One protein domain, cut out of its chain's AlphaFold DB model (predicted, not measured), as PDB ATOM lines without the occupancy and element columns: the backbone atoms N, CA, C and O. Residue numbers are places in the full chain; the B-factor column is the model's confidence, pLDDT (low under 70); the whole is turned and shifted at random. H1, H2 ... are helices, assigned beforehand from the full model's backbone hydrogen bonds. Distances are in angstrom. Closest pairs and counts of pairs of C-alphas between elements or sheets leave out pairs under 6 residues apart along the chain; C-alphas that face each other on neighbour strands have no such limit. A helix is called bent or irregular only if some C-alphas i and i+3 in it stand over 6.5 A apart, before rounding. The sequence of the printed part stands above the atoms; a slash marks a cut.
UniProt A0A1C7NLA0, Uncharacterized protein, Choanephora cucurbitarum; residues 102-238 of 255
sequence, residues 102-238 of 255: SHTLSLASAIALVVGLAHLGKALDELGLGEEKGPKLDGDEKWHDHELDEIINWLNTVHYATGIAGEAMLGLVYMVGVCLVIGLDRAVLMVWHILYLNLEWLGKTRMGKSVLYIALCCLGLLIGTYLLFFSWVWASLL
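AT A GLANCE: This is residues 102 to 238 of the 255 residues of an uncharacterized protein of Choanephora cucurbitarum (UniProt A0A1C7NLA0). One very long helix, H2, makes the long axis, and H1 crosses it near the middle of both as an X. The bent helix H4 packs with the region of its bend on the second half of H2, its arm H4b reaching across to the beginning of H1, while the short H3 folds back at the end of H2. The printed part has 137 residues with four named helices, in the order H1, H2, H3, H4, and no named strand; the class is all helix, and the helix packing is mostly crossed, with the touching helices set at steep tilts. The whole is only just loose, close to extended, with a radius of gyration of the C-alphas of 21.0 A, and it is elongated, spanning 71 by 37 by 22 A.

HOW THE PARTS SIT: H2, residues 141 to 182, is the hub, touching three other helices. With residues 156 to 167 alone it touches H1, residues 102 to 129, at a steep tilt of 49 degrees, opposite ways; the closest C-alphas are those of Ala 118 and His 159, 4.8 A apart. H4, residues 206 to 238, was assigned as one helix by its hydrogen bonds but is bent, with C-alphas 222 and 225 8.2 A apart; its arms H4a, residues 206 to 222, and H4b, residues 225 to 238, are about perpendicular at 78 degrees. H4a touches H2 at a steep tilt of 40 degrees, opposite ways, closest at the C-alphas of Leu 172 and Gly 220, 4.2 A apart. H4b touches H2 at a steep tilt of 63 degrees, the same way, closest at the C-alphas of Gly 171 and Thr 225, 4.3 A apart. H4b also touches residues 102 to 110 of H1, closest at the C-alphas of Ser 106 and Phe 230, 5.1 A apart. H3, residues 184 to 195, touches H2 at a steep tilt of 55 degrees, opposite ways, closest at the C-alphas of Cys 179 and Ala 187, 5.7 A apart. H3 and H4a are near each other, and H1 is apart from H3 and H4a. Every O i to N i+4 pair is within hydrogen-bond range in H1, H2 and H3, against 12 of 13 in H4a and 7 of 10 in H4b.

IN THESE COORDINATES: H2 measures 60.4 A from C-alpha 141 at (193.534, 260.596, 307.480) to C-alpha 182 at (168.765, 214.232, 277.782). H1 measures 40.0 A and begins at C-alpha 102 at (160.124, 234.181, 278.765). H3 measures 16.0 A, H4a 24.9 A and H4b 18.0 A.

THE WHOLE: The C-alphas of Gly 139 and Lys 204 are the two farthest apart, at 70.9 A. The printed part has no cut. The link from H1 to H2 is long, with 11 residues. Residues 130 to 144 are under 70 in pLDDT.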
ATOM      1  N   SER A 102     159.178 235.208 278.304       94.81
ATOM      2  CA  SER A 102     160.124 234.181 278.765       94.81
ATOM      3  C   SER A 102     161.578 234.573 278.517       94.81
ATOM      4  O   SER A 102     162.403 234.369 279.400       94.81
ATOM      5  N   HIS A 103     161.903 235.167 277.366       95.00
ATOM      6  CA  HIS A 103     163.265 235.626 277.084       95.00
ATOM      7  C   HIS A 103     163.687 236.750 278.039       95.00
ATOM      8  O   HIS A 103     164.732 236.645 278.679       95.00
ATOM      9  N   THR A 104     162.846 237.772 278.198       96.38
ATOM     10  CA  THR A 104     163.126 238.925 279.064       96.38
ATOM     11  C   THR A 104     163.283 238.520 280.527       96.38
ATOM     12  O   THR A 104     164.237 238.936 281.177       96.38
ATOM     13  N   LEU A 105     162.393 237.669 281.046       96.81
ATOM     14  CA  LEU A 105     162.473 237.197 282.431       96.81
ATOM     15  C   LEU A 105     163.692 236.300 282.668       96.81
ATOM     16  O   LEU A 105     164.303 236.376 283.732       96.81
ATOM     17  N   SER A 106     164.085 235.492 281.681       96.38
ATOM     18  CA  SER A 106     165.295 234.663 281.778       96.38
ATOM     19  C   SER A 106     166.559 235.512 281.818       96.38
ATOM     20  O   SER A 106     167.436 235.250 282.633       96.38
ATOM     21  N   LEU A 107     166.630 236.555 280.983       95.75
ATOM     22  CA  LEU A 107     167.735 237.511 280.998       95.75
ATOM     23  C   LEU A 107     167.795 238.262 282.334       95.75
ATOM     24  O   LEU A 107     168.855 238.345 282.944       95.75
ATOM     25  N   ALA A 108     166.651 238.741 282.826       96.81
ATOM     26  CA  ALA A 108     166.572 239.402 284.124       96.81
ATOM     27  C   ALA A 108     166.986 238.469 285.275       96.81
ATOM     28  O   ALA A 108     167.665 238.909 286.193       96.81
ATOM     29  N   SER A 109     166.627 237.180 285.208       96.50
ATOM     30  CA  SER A 109     167.018 236.179 286.213       96.50
ATOM     31  C   SER A 109     168.524 235.914 286.209       96.50
ATOM     32  O   SER A 109     169.116 235.811 287.275       96.50
ATOM     33  N   ALA A 110     169.146 235.844 285.027       94.44
ATOM     34  CA  ALA A 110     170.596 235.705 284.890       94.44
ATOM     35  C   ALA A 110     171.334 236.913 285.495       94.44
ATOM     36  O   ALA A 110     172.182 236.748 286.368       94.44
ATOM     37  N   ILE A 111     170.916 238.137 285.148       94.19
ATOM     38  CA  ILE A 111     171.484 239.374 285.716       94.19
ATOM     39  C   ILE A 111     171.291 239.425 287.238       94.19
ATOM     40  O   ILE A 111     172.231 239.715 287.978       94.19
ATOM     41  N   ALA A 112     170.082 239.117 287.719       94.56
ATOM     42  CA  ALA A 112     169.783 239.091 289.147       94.56
ATOM     43  C   ALA A 112     170.625 238.047 289.893       94.56
ATOM     44  O   ALA A 112     171.005 238.289 291.036       94.56
ATOM     45  N   LEU A 113     170.951 236.918 289.257       93.75
ATOM     46  CA  LEU A 113     171.820 235.898 289.835       93.75
ATOM     47  C   LEU A 113     173.256 236.409 289.999       93.75
ATOM     48  O   LEU A 113     173.816 236.241 291.076       93.75
ATOM     49  N   VAL A 114     173.832 237.074 288.991       91.25
ATOM     50  CA  VAL A 114     175.184 237.666 289.090       91.25
ATOM     51  C   VAL A 114     175.256 238.680 290.217       91.25
ATOM     52  O   VAL A 114     176.137 238.606 291.071       91.25
ATOM     53  N   VAL A 115     174.305 239.615 290.231       91.75
ATOM     54  CA  VAL A 115     174.229 240.665 291.251       91.75
ATOM     55  C   VAL A 115     174.015 240.042 292.632       91.75
ATOM     56  O   VAL A 115     174.703 240.401 293.584       91.75
ATOM     57  N   GLY A 116     173.120 239.059 292.743       91.19
ATOM     58  CA  GLY A 116     172.858 238.337 293.985       91.19
ATOM     59  C   GLY A 116     174.080 237.583 294.513       91.19
ATOM     60  O   GLY A 116     174.359 237.655 295.704       91.19
ATOM     61  N   LEU A 117     174.841 236.911 293.643       89.50
ATOM     62  CA  LEU A 117     176.079 236.219 294.018       89.50
ATOM     63  C   LEU A 117     177.177 237.197 294.446       89.50
ATOM     64  O   LEU A 117     177.872 236.924 295.420       89.50
ATOM     65  N   ALA A 118     177.308 238.341 293.772       89.50
ATOM     66  CA  ALA A 118     178.260 239.378 294.164       89.50
ATOM     67  C   ALA A 118     177.926 239.953 295.552       89.50
ATOM     68  O   ALA A 118     178.805 240.062 296.407       89.50
ATOM     69  N   HIS A 119     176.648 240.254 295.814       88.94
ATOM     70  CA  HIS A 119     176.196 240.712 297.131       88.94
ATOM     71  C   HIS A 119     176.340 239.643 298.214       88.94
ATOM     72  O   HIS A 119     176.709 239.972 299.338       88.94
ATOM     73  N   LEU A 120     176.082 238.376 297.887       87.31
ATOM     74  CA  LEU A 120     176.310 237.268 298.808       87.31
ATOM     75  C   LEU A 120     177.795 237.136 299.156       87.31
ATOM     76  O   LEU A 120     178.118 236.968 300.325       87.31
ATOM     77  N   GLY A 121     178.687 237.252 298.168       84.88
ATOM     78  CA  GLY A 121     180.134 237.261 298.389       84.88
ATOM     79  C   GLY A 121     180.549 238.370 299.351       84.88
ATOM     80  O   GLY A 121     181.204 238.090 300.348       84.88
ATOM     81  N   LYS A 122     180.054 239.590 299.119       84.12
ATOM     82  CA  LYS A 122     180.289 240.728 300.013       84.12
ATOM     83  C   LYS A 122     179.786 240.473 301.441       84.12
ATOM     84  O   LYS A 122     180.509 240.730 302.391       84.12
ATOM     85  N   ALA A 123     178.573 239.946 301.597       84.69
ATOM     86  CA  ALA A 123     178.020 239.655 302.919       84.69
ATOM     87  C   ALA A 123     178.800 238.546 303.650       84.69
ATOM     88  O   ALA A 123     178.965 238.602 304.864       84.69
ATOM     89  N   LEU A 124     179.281 237.529 302.927       83.88
ATOM     90  CA  LEU A 124     180.124 236.473 303.497       83.88
ATOM     91  C   LEU A 124     181.495 237.000 303.921       83.88
ATOM     92  O   LEU A 124     182.018 236.553 304.937       83.88
ATOM     93  N   ASP A 125     182.051 237.937 303.160       81.81
ATOM     94  CA  ASP A 125     183.301 238.610 303.489       81.81
ATOM     95  C   ASP A 125     183.159 239.467 304.758       81.81
ATOM     96  O   ASP A 125     183.931 239.303 305.699       81.81
ATOM     97  N   GLU A 126     182.089 240.265 304.858       81.81
ATOM     98  CA  GLU A 126     181.749 241.037 306.065       81.81
ATOM     99  C   GLU A 126     181.548 240.132 307.297       81.81
ATOM    100  O   GLU A 126     182.010 240.447 308.393       81.81
ATOM    101  N   LEU A 127     180.911 238.967 307.128       81.50
ATOM    102  CA  LEU A 127     180.748 237.980 308.203       81.50
ATOM    103  C   LEU A 127     182.061 237.276 308.581       81.50
ATOM    104  O   LEU A 127     182.235 236.896 309.737       81.50
ATOM    105  N   GLY A 128     182.948 237.044 307.613       78.75
ATOM    106  CA  GLY A 128     184.197 236.308 307.804       78.75
ATOM    107  C   GLY A 128     185.326 237.159 308.380       78.75
ATOM    108  O   GLY A 128     186.115 236.659 309.181       78.75
ATOM    109  N   LEU A 129     185.396 238.430 307.985       73.31
ATOM    110  CA  LEU A 129     186.425 239.381 308.411       73.31
ATOM    111  C   LEU A 129     185.966 240.283 309.569       73.31
ATOM    112  O   LEU A 129     186.810 240.882 310.232       73.31
ATOM    113  N   GLY A 130     184.659 240.326 309.854       65.06
ATOM    114  CA  GLY A 130     184.055 241.218 310.842       65.06
ATOM    115  C   GLY A 130     183.806 242.627 310.290       65.06
ATOM    116  O   GLY A 130     184.421 243.053 309.316       65.06
ATOM    117  N   GLU A 131     182.900 243.381 310.925       60.97
ATOM    118  CA  GLU A 131     182.624 244.786 310.556       60.97
ATOM    119  C   GLU A 131     183.785 245.738 310.897       60.97
ATOM    120  O   GLU A 131     183.863 246.854 310.374       60.97
ATOM    121  N   GLU A 132     184.686 245.318 311.787       57.34
ATOM    122  CA  GLU A 132     185.762 246.158 312.297       57.34
ATOM    123  C   GLU A 132     186.922 246.228 311.301       57.34
ATOM    124  O   GLU A 132     187.855 245.424 311.307       57.34
ATOM    125  N   LYS A 133     186.888 247.259 310.454       57.62
ATOM    126  CA  LYS A 133     188.085 247.744 309.763       57.62
ATOM    127  C   LYS A 133     189.136 248.054 310.835       57.62
ATOM    128  O   LYS A 133     188.857 248.835 311.744       57.62
ATOM    129  N   GLY A 134     190.289 247.385 310.762       56.00
ATOM    130  CA  GLY A 134     191.320 247.386 311.807       56.00
ATOM    131  C   GLY A 134     191.742 248.783 312.292       56.00
ATOM    132  O   GLY A 134     191.494 249.784 311.617       56.00
ATOM    133  N   PRO A 135     192.380 248.874 313.474       50.62
ATOM    134  CA  PRO A 135     192.687 250.151 314.107       50.62
ATOM    135  C   PRO A 135     193.512 251.045 313.174       50.62
ATOM    136  O   PRO A 135     194.561 250.636 312.678       50.62
ATOM    137  N   LYS A 136     193.002 252.266 312.955       55.41
ATOM    138  CA  LYS A 136     193.635 253.363 312.206       55.41
ATOM    139  C   LYS A 136     195.117 253.466 312.596       55.41
ATOM    140  O   LYS A 136     195.423 253.821 313.732       55.41
ATOM    141  N   LEU A 137     196.020 253.147 311.670       53.88
ATOM    142  CA  LEU A 137     197.458 253.350 311.849       53.88
ATOM    143  C   LEU A 137     197.772 254.832 311.597       53.88
ATOM    144  O   LEU A 137     197.695 255.311 310.473       53.88
ATOM    145  N   ASP A 138     198.025 255.537 312.697       54.22
ATOM    146  CA  ASP A 138     198.599 256.872 312.877       54.22
ATOM    147  C   ASP A 138     198.821 257.769 311.636       54.22
ATOM    148  O   ASP A 138     199.759 257.603 310.862       54.22
ATOM    149  N   GLY A 139     198.049 258.863 311.584       55.19
ATOM    150  CA  GLY A 139     198.597 260.190 311.267       55.19
ATOM    151  C   GLY A 139     198.181 260.856 309.955       55.19
ATOM    152  O   GLY A 139     198.184 262.085 309.911       55.19
ATOM    153  N   ASP A 140     197.782 260.110 308.924       61.00
ATOM    154  CA  ASP A 140     197.359 260.700 307.644       61.00
ATOM    155  C   ASP A 140     195.967 260.209 307.228       61.00
ATOM    156  O   ASP A 140     195.797 259.204 306.534       61.00
ATOM    157  N   GLU A 141     194.946 260.932 307.700       60.41
ATOM    158  CA  GLU A 141     193.534 260.596 307.480       60.41
ATOM    159  C   GLU A 141     193.182 260.508 305.993       60.41
ATOM    160  O   GLU A 141     192.415 259.640 305.594       60.41
ATOM    161  N   LYS A 142     193.779 261.360 305.149       65.75
ATOM    162  CA  LYS A 142     193.445 261.400 303.720       65.75
ATOM    163  C   LYS A 142     194.095 260.272 302.933       65.75
ATOM    164  O   LYS A 142     193.513 259.813 301.955       65.75
ATOM    165  N   TRP A 143     195.292 259.854 303.336       63.84
ATOM    166  CA  TRP A 143     196.006 258.762 302.682       63.84
ATOM    167  C   TRP A 143     195.359 257.411 303.001       63.84
ATOM    168  O   TRP A 143     195.075 256.641 302.086       63.84
ATOM    169  N   HIS A 144     195.024 257.167 304.271       67.94
ATOM    170  CA  HIS A 144     194.384 255.916 304.677       67.94
ATOM    171  C   HIS A 144     192.978 255.750 304.082       67.94
ATOM    172  O   HIS A 144     192.639 254.662 303.621       67.94
ATOM    173  N   ASP A 145     192.180 256.823 304.031       71.62
ATOM    174  CA  ASP A 145     190.844 256.781 303.428       71.62
ATOM    175  C   ASP A 145     190.916 256.522 301.909       71.62
ATOM    176  O   ASP A 145     190.112 255.760 301.371       71.62
ATOM    177  N   HIS A 146     191.917 257.085 301.218       75.94
ATOM    178  CA  HIS A 146     192.122 256.855 299.786       75.94
ATOM    179  C   HIS A 146     192.523 255.406 299.470       75.94
ATOM    180  O   HIS A 146     191.921 254.791 298.590       75.94
ATOM    181  N   GLU A 147     193.489 254.835 300.197       76.56
ATOM    182  CA  GLU A 147     193.902 253.438 299.995       76.56
ATOM    183  C   GLU A 147     192.786 252.453 300.356       76.56
ATOM    184  O   GLU A 147     192.577 251.450 299.668       76.56
ATOM    185  N   LEU A 148     192.016 252.749 301.406       76.81
ATOM    186  CA  LEU A 148     190.879 251.932 301.809       76.81
ATOM    187  C   LEU A 148     189.786 251.902 300.729       76.81
ATOM    188  O   LEU A 148     189.235 250.835 300.450       76.81
ATOM    189  N   ASP A 149     189.494 253.037 300.091       79.06
ATOM    190  CA  ASP A 149     188.549 253.108 298.972       79.06
ATOM    191  C   ASP A 149     189.039 252.310 297.751       79.06
ATOM    192  O   ASP A 149     188.246 251.623 297.097       79.06
ATOM    193  N   GLU A 150     190.340 252.337 297.451       82.75
ATOM    194  CA  GLU A 150     190.932 251.518 296.387       82.75
ATOM    195  C   GLU A 150     190.809 250.018 296.681       82.75
ATOM    196  O   GLU A 150     190.387 249.250 295.809       82.75
ATOM    197  N   ILE A 151     191.092 249.607 297.920       80.12
ATOM    198  CA  ILE A 151     190.949 248.217 298.370       80.12
ATOM    199  C   ILE A 151     189.491 247.766 298.251       80.12
ATOM    200  O   ILE A 151     189.221 246.699 297.694       80.12
ATOM    201  N   ILE A 152     188.533 248.578 298.703       80.12
ATOM    202  CA  ILE A 152     187.100 248.261 298.617       80.12
ATOM    203  C   ILE A 152     186.648 248.141 297.156       80.12
ATOM    204  O   ILE A 152     185.897 247.226 296.809       80.12
ATOM    205  N   ASN A 153     187.107 249.030 296.273       83.06
ATOM    206  CA  ASN A 153     186.777 248.975 294.848       83.06
ATOM    207  C   ASN A 153     187.364 247.737 294.160       83.06
ATOM    208  O   ASN A 153     186.680 247.084 293.359       83.06
ATOM    209  N   TRP A 154     188.601 247.374 294.495       87.56
ATOM    210  CA  TRP A 154     189.213 246.137 294.022       87.56
ATOM    211  C   TRP A 154     188.429 244.914 294.509       87.56
ATOM    212  O   TRP A 154     188.078 244.045 293.709       87.56
ATOM    213  N   LEU A 155     188.051 244.887 295.787       82.81
ATOM    214  CA  LEU A 155     187.302 243.783 296.383       82.81
ATOM    215  C   LEU A 155     185.904 243.634 295.768       82.81
ATOM    216  O   LEU A 155     185.484 242.531 295.427       82.81
ATOM    217  N   ASN A 156     185.207 244.745 295.512       84.62
ATOM    218  CA  ASN A 156     183.953 244.740 294.754       84.62
ATOM    219  C   ASN A 156     184.138 244.124 293.359       84.62
ATOM    220  O   ASN A 156     183.307 243.330 292.920       84.62
ATOM    221  N   THR A 157     185.241 244.440 292.674       86.81
ATOM    222  CA  THR A 157     185.565 243.845 291.369       86.81
ATOM    223  C   THR A 157     185.766 242.333 291.480       86.81
ATOM    224  O   THR A 157     185.241 241.586 290.652       86.81
ATOM    225  N   VAL A 158     186.452 241.863 292.525       88.56
ATOM    226  CA  VAL A 158     186.631 240.428 292.806       88.56
ATOM    227  C   VAL A 158     185.291 239.741 293.077       88.56
ATOM    228  O   VAL A 158     185.040 238.665 292.530       88.56
ATOM    229  N   HIS A 159     184.393 240.362 293.847       88.56
ATOM    230  CA  HIS A 159     183.051 239.830 294.097       88.56
ATOM    231  C   HIS A 159     182.230 239.698 292.809       88.56
ATOM    232  O   HIS A 159     181.630 238.649 292.568       88.56
ATOM    233  N   TYR A 160     182.253 240.708 291.933       89.12
ATOM    234  CA  TYR A 160     181.592 240.624 290.627       89.12
ATOM    235  C   TYR A 160     182.222 239.564 289.722       89.12
ATOM    236  O   TYR A 160     181.496 238.780 289.111       89.12
ATOM    237  N   ALA A 161     183.554 239.487 289.657       90.69
ATOM    238  CA  ALA A 161     184.253 238.473 288.871       90.69
ATOM    239  C   ALA A 161     183.919 237.054 289.358       90.69
ATOM    240  O   ALA A 161     183.668 236.162 288.548       90.69
ATOM    241  N   THR A 162     183.837 236.865 290.674       89.88
ATOM    242  CA  THR A 162     183.437 235.597 291.297       89.88
ATOM    243  C   THR A 162     181.979 235.266 290.988       89.88
ATOM    244  O   THR A 162     181.678 234.127 290.636       89.88
ATOM    245  N   GLY A 163     181.080 236.253 291.037       89.00
ATOM    246  CA  GLY A 163     179.679 236.090 290.645       89.00
ATOM    247  C   GLY A 163     179.522 235.657 289.185       89.00
ATOM    248  O   GLY A 163     178.810 234.693 288.906       89.00
ATOM    249  N   ILE A 164     180.247 236.300 288.264       92.31
ATOM    250  CA  ILE A 164     180.268 235.941 286.834       92.31
ATOM    251  C   ILE A 164     180.861 234.540 286.630       92.31
ATOM    252  O   ILE A 164     180.315 233.744 285.869       92.31
ATOM    253  N   ALA A 165     181.956 234.204 287.315       93.19
ATOM    254  CA  ALA A 165     182.570 232.881 287.223       93.19
ATOM    255  C   ALA A 165     181.635 231.776 287.745       93.19
ATOM    256  O   ALA A 165     181.510 230.722 287.116       93.19
ATOM    257  N   GLY A 166     180.944 232.027 288.860       91.31
ATOM    258  CA  GLY A 166     179.931 231.131 289.413       91.31
ATOM    259  C   GLY A 166     178.747 230.945 288.465       91.31
ATOM    260  O   GLY A 166     178.313 229.814 288.238       91.31
ATOM    261  N   GLU A 167     178.273 232.029 287.848       93.88
ATOM    262  CA  GLU A 167     177.243 231.972 286.812       93.88
ATOM    263  C   GLU A 167     177.701 231.112 285.623       93.88
ATOM    264  O   GLU A 167     177.027 230.146 285.260       93.88
ATOM    265  N   ALA A 168     178.873 231.397 285.054       95.00
ATOM    266  CA  ALA A 168     179.414 230.657 283.918       95.00
ATOM    267  C   ALA A 168     179.584 229.161 284.235       95.00
ATOM    268  O   ALA A 168     179.247 228.306 283.412       95.00
ATOM    269  N   MET A 169     180.045 228.826 285.445       95.75
ATOM    270  CA  MET A 169     180.154 227.441 285.906       95.75
ATOM    271  C   MET A 169     178.779 226.767 285.981       95.75
ATOM    272  O   MET A 169     178.619 225.651 285.485       95.75
ATOM    273  N   LEU A 170     177.768 227.441 286.535       95.06
ATOM    274  CA  LEU A 170     176.403 226.920 286.622       95.06
ATOM    275  C   LEU A 170     175.794 226.699 285.227       95.06
ATOM    276  O   LEU A 170     175.165 225.668 284.976       95.06
ATOM    277  N   GLY A 171     176.046 227.617 284.293       95.75
ATOM    278  CA  GLY A 171     175.645 227.490 282.893       95.75
ATOM    279  C   GLY A 171     176.342 226.342 282.156       95.75
ATOM    280  O   GLY A 171     175.697 225.605 281.400       95.75
ATOM    281  N   LEU A 172     177.637 226.132 282.406       96.31
ATOM    282  CA  LEU A 172     178.392 225.006 281.853       96.31
ATOM    283  C   LEU A 172     177.866 223.670 282.384       96.31
ATOM    284  O   LEU A 172     177.574 222.773 281.591       96.31
ATOM    285  N   VAL A 173     177.703 223.544 283.706       96.38
ATOM    286  CA  VAL A 173     177.160 222.335 284.349       96.38
ATOM    287  C   VAL A 173     175.774 222.020 283.799       96.38
ATOM    288  O   VAL A 173     175.488 220.864 283.488       96.38
ATOM    289  N   TYR A 174     174.939 223.040 283.600       95.25
ATOM    290  CA  TYR A 174     173.634 222.877 282.974       95.25
ATOM    291  C   TYR A 174     173.736 222.287 281.561       95.25
ATOM    292  O   TYR A 174     173.107 221.267 281.272       95.25
ATOM    293  N   MET A 175     174.549 222.882 280.681       94.94
ATOM    294  CA  MET A 175     174.692 222.402 279.303       94.94
ATOM    295  C   MET A 175     175.279 220.994 279.227       94.94
ATOM    296  O   MET A 175     174.787 220.170 278.451       94.94
ATOM    297  N   VAL A 176     176.282 220.688 280.053       94.88
ATOM    298  CA  VAL A 176     176.848 219.337 280.172       94.88
ATOM    299  C   VAL A 176     175.781 218.357 280.660       94.88
ATOM    300  O   VAL A 176     175.594 217.307 280.048       94.88
ATOM    301  N   GLY A 177     175.017 218.718 281.694       93.75
ATOM    302  CA  GLY A 177     173.922 217.910 282.225       93.75
ATOM    303  C   GLY A 177     172.851 217.604 281.178       93.75
ATOM    304  O   GLY A 177     172.472 216.447 281.010       93.75
ATOM    305  N   VAL A 178     172.412 218.600 280.402       92.19
ATOM    306  CA  VAL A 178     171.457 218.396 279.299       92.19
ATOM    307  C   VAL A 178     172.030 217.450 278.242       92.19
ATOM    308  O   VAL A 178     171.336 216.528 277.809       92.19
ATOM    309  N   CYS A 179     173.294 217.629 277.849       92.94
ATOM    310  CA  CYS A 179     173.938 216.768 276.857       92.94
ATOM    311  C   CYS A 179     174.072 215.314 277.333       92.94
ATOM    312  O   CYS A 179     173.867 214.405 276.529       92.94
ATOM    313  N   LEU A 180     174.404 215.090 278.610       93.12
ATOM    314  CA  LEU A 180     174.619 213.755 279.178       93.12
ATOM    315  C   LEU A 180     173.312 213.037 279.534       93.12
ATOM    316  O   LEU A 180     173.180 211.849 279.260       93.12
ATOM    317  N   VAL A 181     172.348 213.741 280.132       92.62
ATOM    318  CA  VAL A 181     171.102 213.142 280.642       92.62
ATOM    319  C   VAL A 181     170.030 213.058 279.558       92.62
ATOM    320  O   VAL A 181     169.358 212.038 279.428       92.62
ATOM    321  N   ILE A 182     169.843 214.131 278.784       89.06
ATOM    322  CA  ILE A 182     168.765 214.232 277.782       89.06
ATOM    323  C   ILE A 182     169.274 213.828 276.388       89.06
ATOM    324  O   ILE A 182     168.513 213.304 275.571       89.06
ATOM    325  N   GLY A 183     170.560 214.057 276.121       90.69
ATOM    326  CA  GLY A 183     171.237 213.696 274.881       90.69
ATOM    327  C   GLY A 183     171.615 214.900 274.018       90.69
ATOM    328  O   GLY A 183     170.955 215.943 274.021       90.69
ATOM    329  N   LEU A 184     172.675 214.728 273.224       90.75
ATOM    330  CA  LEU A 184     173.258 215.772 272.374       90.75
ATOM    331  C   LEU A 184     172.252 216.367 271.376       90.75
ATOM    332  O   LEU A 184     172.135 217.585 271.271       90.75
ATOM    333  N   ASP A 185     171.475 215.524 270.694       88.56
ATOM    334  CA  ASP A 185     170.502 215.981 269.691       88.56
ATOM    335  C   ASP A 185     169.439 216.898 270.308       88.56
ATOM    336  O   ASP A 185     168.994 217.874 269.704       88.56
ATOM    337  N   ARG A 186     169.043 216.610 271.554       87.62
ATOM    338  CA  ARG A 186     168.073 217.418 272.299       87.62
ATOM    339  C   ARG A 186     168.673 218.745 272.748       87.62
ATOM    340  O   ARG A 186     167.966 219.749 272.704       87.62
ATOM    341  N   ALA A 187     169.951 218.763 273.123       91.50
ATOM    342  CA  ALA A 187     170.673 219.992 273.441       91.50
ATOM    343  C   ALA A 187     170.765 220.919 272.218       91.50
ATOM    344  O   ALA A 187     170.452 222.105 272.318       91.50
ATOM    345  N   VAL A 188     171.107 220.372 271.046       91.50
ATOM    346  CA  VAL A 188     171.160 221.126 269.781       91.50
ATOM    347  C   VAL A 188     169.787 221.675 269.404       91.50
ATOM    348  O   VAL A 188     169.662 222.858 269.089       91.50
ATOM    349  N   LEU A 189     168.744 220.849 269.500       88.38
ATOM    350  CA  LEU A 189     167.372 221.264 269.216       88.38
ATOM    351  C   LEU A 189     166.899 222.372 270.176       88.38
ATOM    352  O   LEU A 189     166.239 223.322 269.760       88.38
ATOM    353  N   MET A 190     167.260 222.278 271.459       90.62
ATOM    354  CA  MET A 190     166.991 223.319 272.454       90.62
ATOM    355  C   MET A 190     167.694 224.632 272.086       90.62
ATOM    356  O   MET A 190     167.050 225.679 272.074       90.62
ATOM    357  N   VAL A 191     168.984 224.584 271.745       91.69
ATOM    358  CA  VAL A 191     169.757 225.756 271.302       91.69
ATOM    359  C   VAL A 191     169.126 226.390 270.064       91.69
ATOM    360  O   VAL A 191     168.901 227.600 270.046       91.69
ATOM    361  N   TRP A 192     168.738 225.592 269.071       90.25
ATOM    362  CA  TRP A 192     168.028 226.079 267.889       90.25
ATOM    363  C   TRP A 192     166.705 226.765 268.250       90.25
ATOM    364  O   TRP A 192     166.435 227.884 267.813       90.25
ATOM    365  N   HIS A 193     165.880 226.136 269.089       87.12
ATOM    366  CA  HIS A 193     164.573 226.680 269.448       87.12
ATOM    367  C   HIS A 193     164.606 227.846 270.431       87.12
ATOM    368  O   HIS A 193     163.605 228.545 270.522       87.12
ATOM    369  N   ILE A 194     165.692 228.077 271.164       90.31
ATOM    370  CA  ILE A 194     165.784 229.209 272.096       90.31
ATOM    371  C   ILE A 194     166.593 230.351 271.478       90.31
ATOM    372  O   ILE A 194     166.156 231.497 271.526       90.31
ATOM    373  N   LEU A 195     167.736 230.041 270.864       90.94
ATOM    374  CA  LEU A 195     168.714 231.021 270.379       90.94
ATOM    375  C   LEU A 195     168.674 231.237 268.869       90.94
ATOM    376  O   LEU A 195     169.353 232.129 268.377       90.94
ATOM    377  N   TYR A 196     167.894 230.442 268.130       88.50
ATOM    378  CA  TYR A 196     167.833 230.502 266.666       88.50
ATOM    379  C   TYR A 196     169.180 230.195 265.981       88.50
ATOM    380  O   TYR A 196     169.418 230.614 264.851       88.50
ATOM    381  N   LEU A 197     170.056 229.430 266.644       89.19
ATOM    382  CA  LEU A 197     171.346 228.990 266.105       89.19
ATOM    383  C   LEU A 197     171.252 227.550 265.597       89.19
ATOM    384  O   LEU A 197     171.007 226.628 266.375       89.19
ATOM    385  N   ASN A 198     171.425 227.345 264.290       87.75
ATOM    386  CA  ASN A 198     171.408 226.004 263.711       87.75
ATOM    387  C   ASN A 198     172.805 225.371 263.810       87.75
ATOM    388  O   ASN A 198     173.707 225.729 263.051       87.75
ATOM    389  N   LEU A 199     172.968 224.422 264.735       87.81
ATOM    390  CA  LEU A 199     174.211 223.668 264.941       87.81
ATOM    391  C   LEU A 199     174.147 222.230 264.398       87.81
ATOM    392  O   LEU A 199     175.123 221.492 264.516       87.81
ATOM    393  N   GLU A 200     173.035 221.816 263.784       86.38
ATOM    394  CA  GLU A 200     172.849 220.435 263.305       86.38
ATOM    395  C   GLU A 200     173.911 220.032 262.273       86.38
ATOM    396  O   GLU A 200     174.345 218.882 262.215       86.38
ATOM    397  N   TRP A 201     174.372 220.992 261.468       86.56
ATOM    398  CA  TRP A 201     175.379 220.755 260.437       86.56
ATOM    399  C   TRP A 201     176.742 220.334 261.009       86.56
ATOM    400  O   TRP A 201     177.441 219.550 260.365       86.56
ATOM    401  N   LEU A 202     177.090 220.780 262.223       87.75
ATOM    402  CA  LEU A 202     178.339 220.408 262.891       87.75
ATOM    403  C   LEU A 202     178.332 218.931 263.302       87.75
ATOM    404  O   LEU A 202     179.362 218.272 263.242       87.75
ATOM    405  N   GLY A 203     177.179 218.354 263.638       83.62
ATOM    406  CA  GLY A 203     177.089 216.964 264.106       83.62
ATOM    407  C   GLY A 203     177.323 215.886 263.036       83.62
ATOM    408  O   GLY A 203     177.435 214.707 263.381       83.62
ATOM    409  N   LYS A 204     177.399 216.257 261.748       87.56
ATOM    410  CA  LYS A 204     177.421 215.304 260.620       87.56
ATOM    411  C   LYS A 204     178.733 214.532 260.473       87.56
ATOM    412  O   LYS A 204     178.721 213.413 259.971       87.56
ATOM    413  N   THR A 205     179.860 215.104 260.891       89.88
ATOM    414  CA  THR A 205     181.184 214.472 260.769       89.88
ATOM    415  C   THR A 205     181.770 214.165 262.144       89.88
ATOM    416  O   THR A 205     181.431 214.809 263.135       89.88
ATOM    417  N   ARG A 206     182.685 213.188 262.231       85.50
ATOM    418  CA  ARG A 206     183.344 212.843 263.505       85.50
ATOM    419  C   ARG A 206     184.098 214.034 264.105       85.50
ATOM    420  O   ARG A 206     183.970 214.274 265.297       85.50
ATOM    421  N   MET A 207     184.829 214.795 263.285       86.38
ATOM    422  CA  MET A 207     185.495 216.022 263.747       86.38
ATOM    423  C   MET A 207     184.488 217.111 264.119       86.38
ATOM    424  O   MET A 207     184.669 217.809 265.112       86.38
ATOM    425  N   GLY A 208     183.398 217.225 263.358       90.94
ATOM    426  CA  GLY A 208     182.340 218.183 263.635       90.94
ATOM    427  C   GLY A 208     181.637 217.928 264.973       90.94
ATOM    428  O   GLY A 208     181.285 218.885 265.653       90.94
ATOM    429  N   LYS A 209     181.533 216.670 265.428       90.75
ATOM    430  CA  LYS A 209     181.041 216.353 266.781       90.75
ATOM    431  C   LYS A 209     181.933 216.938 267.876       90.75
ATOM    432  O   LYS A 209     181.409 217.505 268.827       90.75
ATOM    433  N   SER A 210     183.257 216.855 267.739       91.00
ATOM    434  CA  SER A 210     184.175 217.478 268.704       91.00
ATOM    435  C   SER A 210     184.008 218.998 268.731       91.00
ATOM    436  O   SER A 210     183.892 219.584 269.805       91.00
ATOM    437  N   VAL A 211     183.912 219.630 267.556       94.38
ATOM    438  CA  VAL A 211     183.644 221.075 267.440       94.38
ATOM    439  C   VAL A 211     182.288 221.436 268.049       94.38
ATOM    440  O   VAL A 211     182.176 222.449 268.731       94.38
ATOM    441  N   LEU A 212     181.269 220.597 267.859       94.31
ATOM    442  CA  LEU A 212     179.943 220.785 268.435       94.31
ATOM    443  C   LEU A 212     179.979 220.749 269.967       94.31
ATOM    444  O   LEU A 212     179.373 221.613 270.592       94.31
ATOM    445  N   TYR A 213     180.706 219.810 270.579       94.44
ATOM    446  CA  TYR A 213     180.873 219.784 272.037       94.44
ATOM    447  C   TYR A 213     181.555 221.049 272.552       94.44
ATOM    448  O   TYR A 213     181.062 221.655 273.499       94.44
ATOM    449  N   ILE A 214     182.636 221.487 271.902       94.69
ATOM    450  CA  ILE A 214     183.329 222.730 272.269       94.69
ATOM    451  C   ILE A 214     182.370 223.919 272.146       94.69
ATOM    452  O   ILE A 214     182.255 224.708 273.079       94.69
ATOM    453  N   ALA A 215     181.623 224.014 271.044       95.44
ATOM    454  CA  ALA A 215     180.645 225.075 270.834       95.44
ATOM    455  C   ALA A 215     179.552 225.075 271.912       95.44
ATOM    456  O   ALA A 215     179.217 226.131 272.439       95.44
ATOM    457  N   LEU A 216     179.020 223.906 272.284       95.81
ATOM    458  CA  LEU A 216     178.016 223.789 273.343       95.81
ATOM    459  C   LEU A 216     178.581 224.137 274.725       95.81
ATOM    460  O   LEU A 216     177.874 224.769 275.504       95.81
ATOM    461  N   CYS A 217     179.838 223.793 275.020       95.25
ATOM    462  CA  CYS A 217     180.513 224.219 276.247       95.25
ATOM    463  C   CYS A 217     180.705 225.741 276.283       95.25
ATOM    464  O   CYS A 217     180.383 226.366 277.289       95.25
ATOM    465  N   CYS A 218     181.147 226.351 275.179       96.19
ATOM    466  CA  CYS A 218     181.265 227.806 275.069       96.19
ATOM    467  C   CYS A 218     179.904 228.496 275.235       96.19
ATOM    468  O   CYS A 218     179.796 229.475 275.966       96.19
ATOM    469  N   LEU A 219     178.844 227.965 274.615       95.94
ATOM    470  CA  LEU A 219     177.483 228.465 274.825       95.94
ATOM    471  C   LEU A 219     177.030 228.268 276.280       95.94
ATOM    472  O   LEU A 219     176.393 229.151 276.839       95.94
ATOM    473  N   GLY A 220     177.382 227.154 276.921       95.19
ATOM    474  CA  GLY A 220     177.105 226.927 278.340       95.19
ATOM    475  C   GLY A 220     177.756 227.964 279.246       95.19
ATOM    476  O   GLY A 220     177.079 228.515 280.107       95.19
ATOM    477  N   LEU A 221     179.024 228.287 279.000       95.50
ATOM    478  CA  LEU A 221     179.749 229.312 279.753       95.50
ATOM    479  C   LEU A 221     179.155 230.712 279.565       95.50
ATOM    480  O   LEU A 221     179.068 231.467 280.523       95.50
ATOM    481  N   LEU A 222     178.753 231.059 278.339       94.50
ATOM    482  CA  LEU A 222     178.302 232.415 278.016       94.50
ATOM    483  C   LEU A 222     176.828 232.671 278.349       94.50
ATOM    484  O   LEU A 222     176.465 233.784 278.709       94.50
ATOM    485  N   ILE A 223     175.964 231.675 278.154       95.75
ATOM    486  CA  ILE A 223     174.501 231.843 278.198       95.75
ATOM    487  C   ILE A 223     173.778 230.634 278.810       95.75
ATOM    488  O   ILE A 223     172.553 230.527 278.712       95.75
ATOM    489  N   GLY A 224     174.494 229.693 279.429       93.94
ATOM    490  CA  GLY A 224     173.898 228.471 279.967       93.94
ATOM    491  C   GLY A 224     172.903 228.732 281.099       93.94
ATOM    492  O   GLY A 224     171.864 228.081 281.157       93.94
ATOM    493  N   THR A 225     173.158 229.727 281.947       94.56
ATOM    494  CA  THR A 225     172.242 230.159 283.021       94.56
ATOM    495  C   THR A 225     170.960 230.759 282.475       94.56
ATOM    496  O   THR A 225     169.865 230.392 282.900       94.56
ATOM    497  N   TYR A 226     171.073 231.600 281.452       96.12
ATOM    498  CA  TYR A 226     169.930 232.090 280.697       96.12
ATOM    499  C   TYR A 226     169.111 230.931 280.098       96.12
ATOM    500  O   TYR A 226     167.884 230.913 280.225       96.12
ATOM    501  N   LEU A 227     169.764 229.931 279.491       94.69
ATOM    502  CA  LEU A 227     169.087 228.751 278.938       94.69
ATOM    503  C   LEU A 227     168.396 227.921 280.026       94.69
ATOM    504  O   LEU A 227     167.291 227.421 279.793       94.69
ATOM    505  N   LEU A 228     169.010 227.794 281.204       94.94
ATOM    506  CA  LEU A 228     168.432 227.128 282.368       94.94
ATOM    507  C   LEU A 228     167.145 227.830 282.804       94.94
ATOM    508  O   LEU A 228     166.088 227.195 282.831       94.94
ATOM    509  N   PHE A 229     167.197 229.137 283.074       95.56
ATOM    510  CA  PHE A 229     166.015 229.895 283.495       95.56
ATOM    511  C   PHE A 229     164.918 229.874 282.436       95.56
ATOM    512  O   PHE A 229     163.745 229.677 282.770       95.56
ATOM    513  N   PHE A 230     165.287 230.010 281.160       95.12
ATOM    514  CA  PHE A 230     164.326 229.945 280.070       95.12
ATOM    515  C   PHE A 230     163.608 228.610 280.057       95.12
ATOM    516  O   PHE A 230     162.385 228.572 280.084       95.12
ATOM    517  N   SER A 231     164.348 227.511 280.008       92.19
ATOM    518  CA  SER A 231     163.766 226.206 279.718       92.19
ATOM    519  C   SER A 231     163.078 225.551 280.917       92.19
ATOM    520  O   SER A 231     162.042 224.913 280.732       92.19
ATOM    521  N   TRP A 232     163.605 225.728 282.131       91.06
ATOM    522  CA  TRP A 232     163.073 225.079 283.331       91.06
ATOM    523  C   TRP A 232     162.028 225.919 284.053       91.06
ATOM    524  O   TRP A 232     161.000 225.380 284.467       91.06
ATOM    525  N   VAL A 233     162.257 227.228 284.169       93.31
ATOM    526  CA  VAL A 233     161.410 228.113 284.978       93.31
ATOM    527  C   VAL A 233     160.357 228.784 284.101       93.31
ATOM    528  O   VAL A 233     159.160 228.496 284.205       93.31
ATOM    529  N   TRP A 234     160.793 229.656 283.194       94.56
ATOM    530  CA  TRP A 234     159.890 230.583 282.518       94.56
ATOM    531  C   TRP A 234     159.106 229.935 281.385       94.56
ATOM    532  O   TRP A 234     157.907 230.188 281.259       94.56
ATOM    533  N   ALA A 235     159.727 229.065 280.589       91.06
ATOM    534  CA  ALA A 235     159.031 228.353 279.526       91.06
ATOM    535  C   ALA A 235     157.977 227.406 280.100       91.06
ATOM    536  O   ALA A 235     156.852 227.416 279.614       91.06
ATOM    537  N   SER A 236     158.295 226.657 281.159       90.44
ATOM    538  CA  SER A 236     157.336 225.792 281.858       90.44
ATOM    539  C   SER A 236     156.137 226.590 282.374       90.44
ATOM    540  O   SER A 236     154.989 226.294 282.022       90.44
ATOM    541  N   LEU A 237     156.390 227.659 283.136       91.44
ATOM    542  CA  LEU A 237     155.345 228.501 283.720       91.44
ATOM    543  C   LEU A 237     154.471 229.155 282.639       91.44
ATOM    544  O   LEU A 237     153.244 229.007 282.635       91.44
ATOM    545  N   LEU A 238     155.090 229.847 281.682       91.31
ATOM    546  CA  LEU A 238     154.370 230.585 280.648       91.31
ATOM    547  C   LEU A 238     153.736 229.664 279.607       91.31
ATOM    548  O   LEU A 238     152.724 230.039 279.018       91.31
TER     549      LEU A 238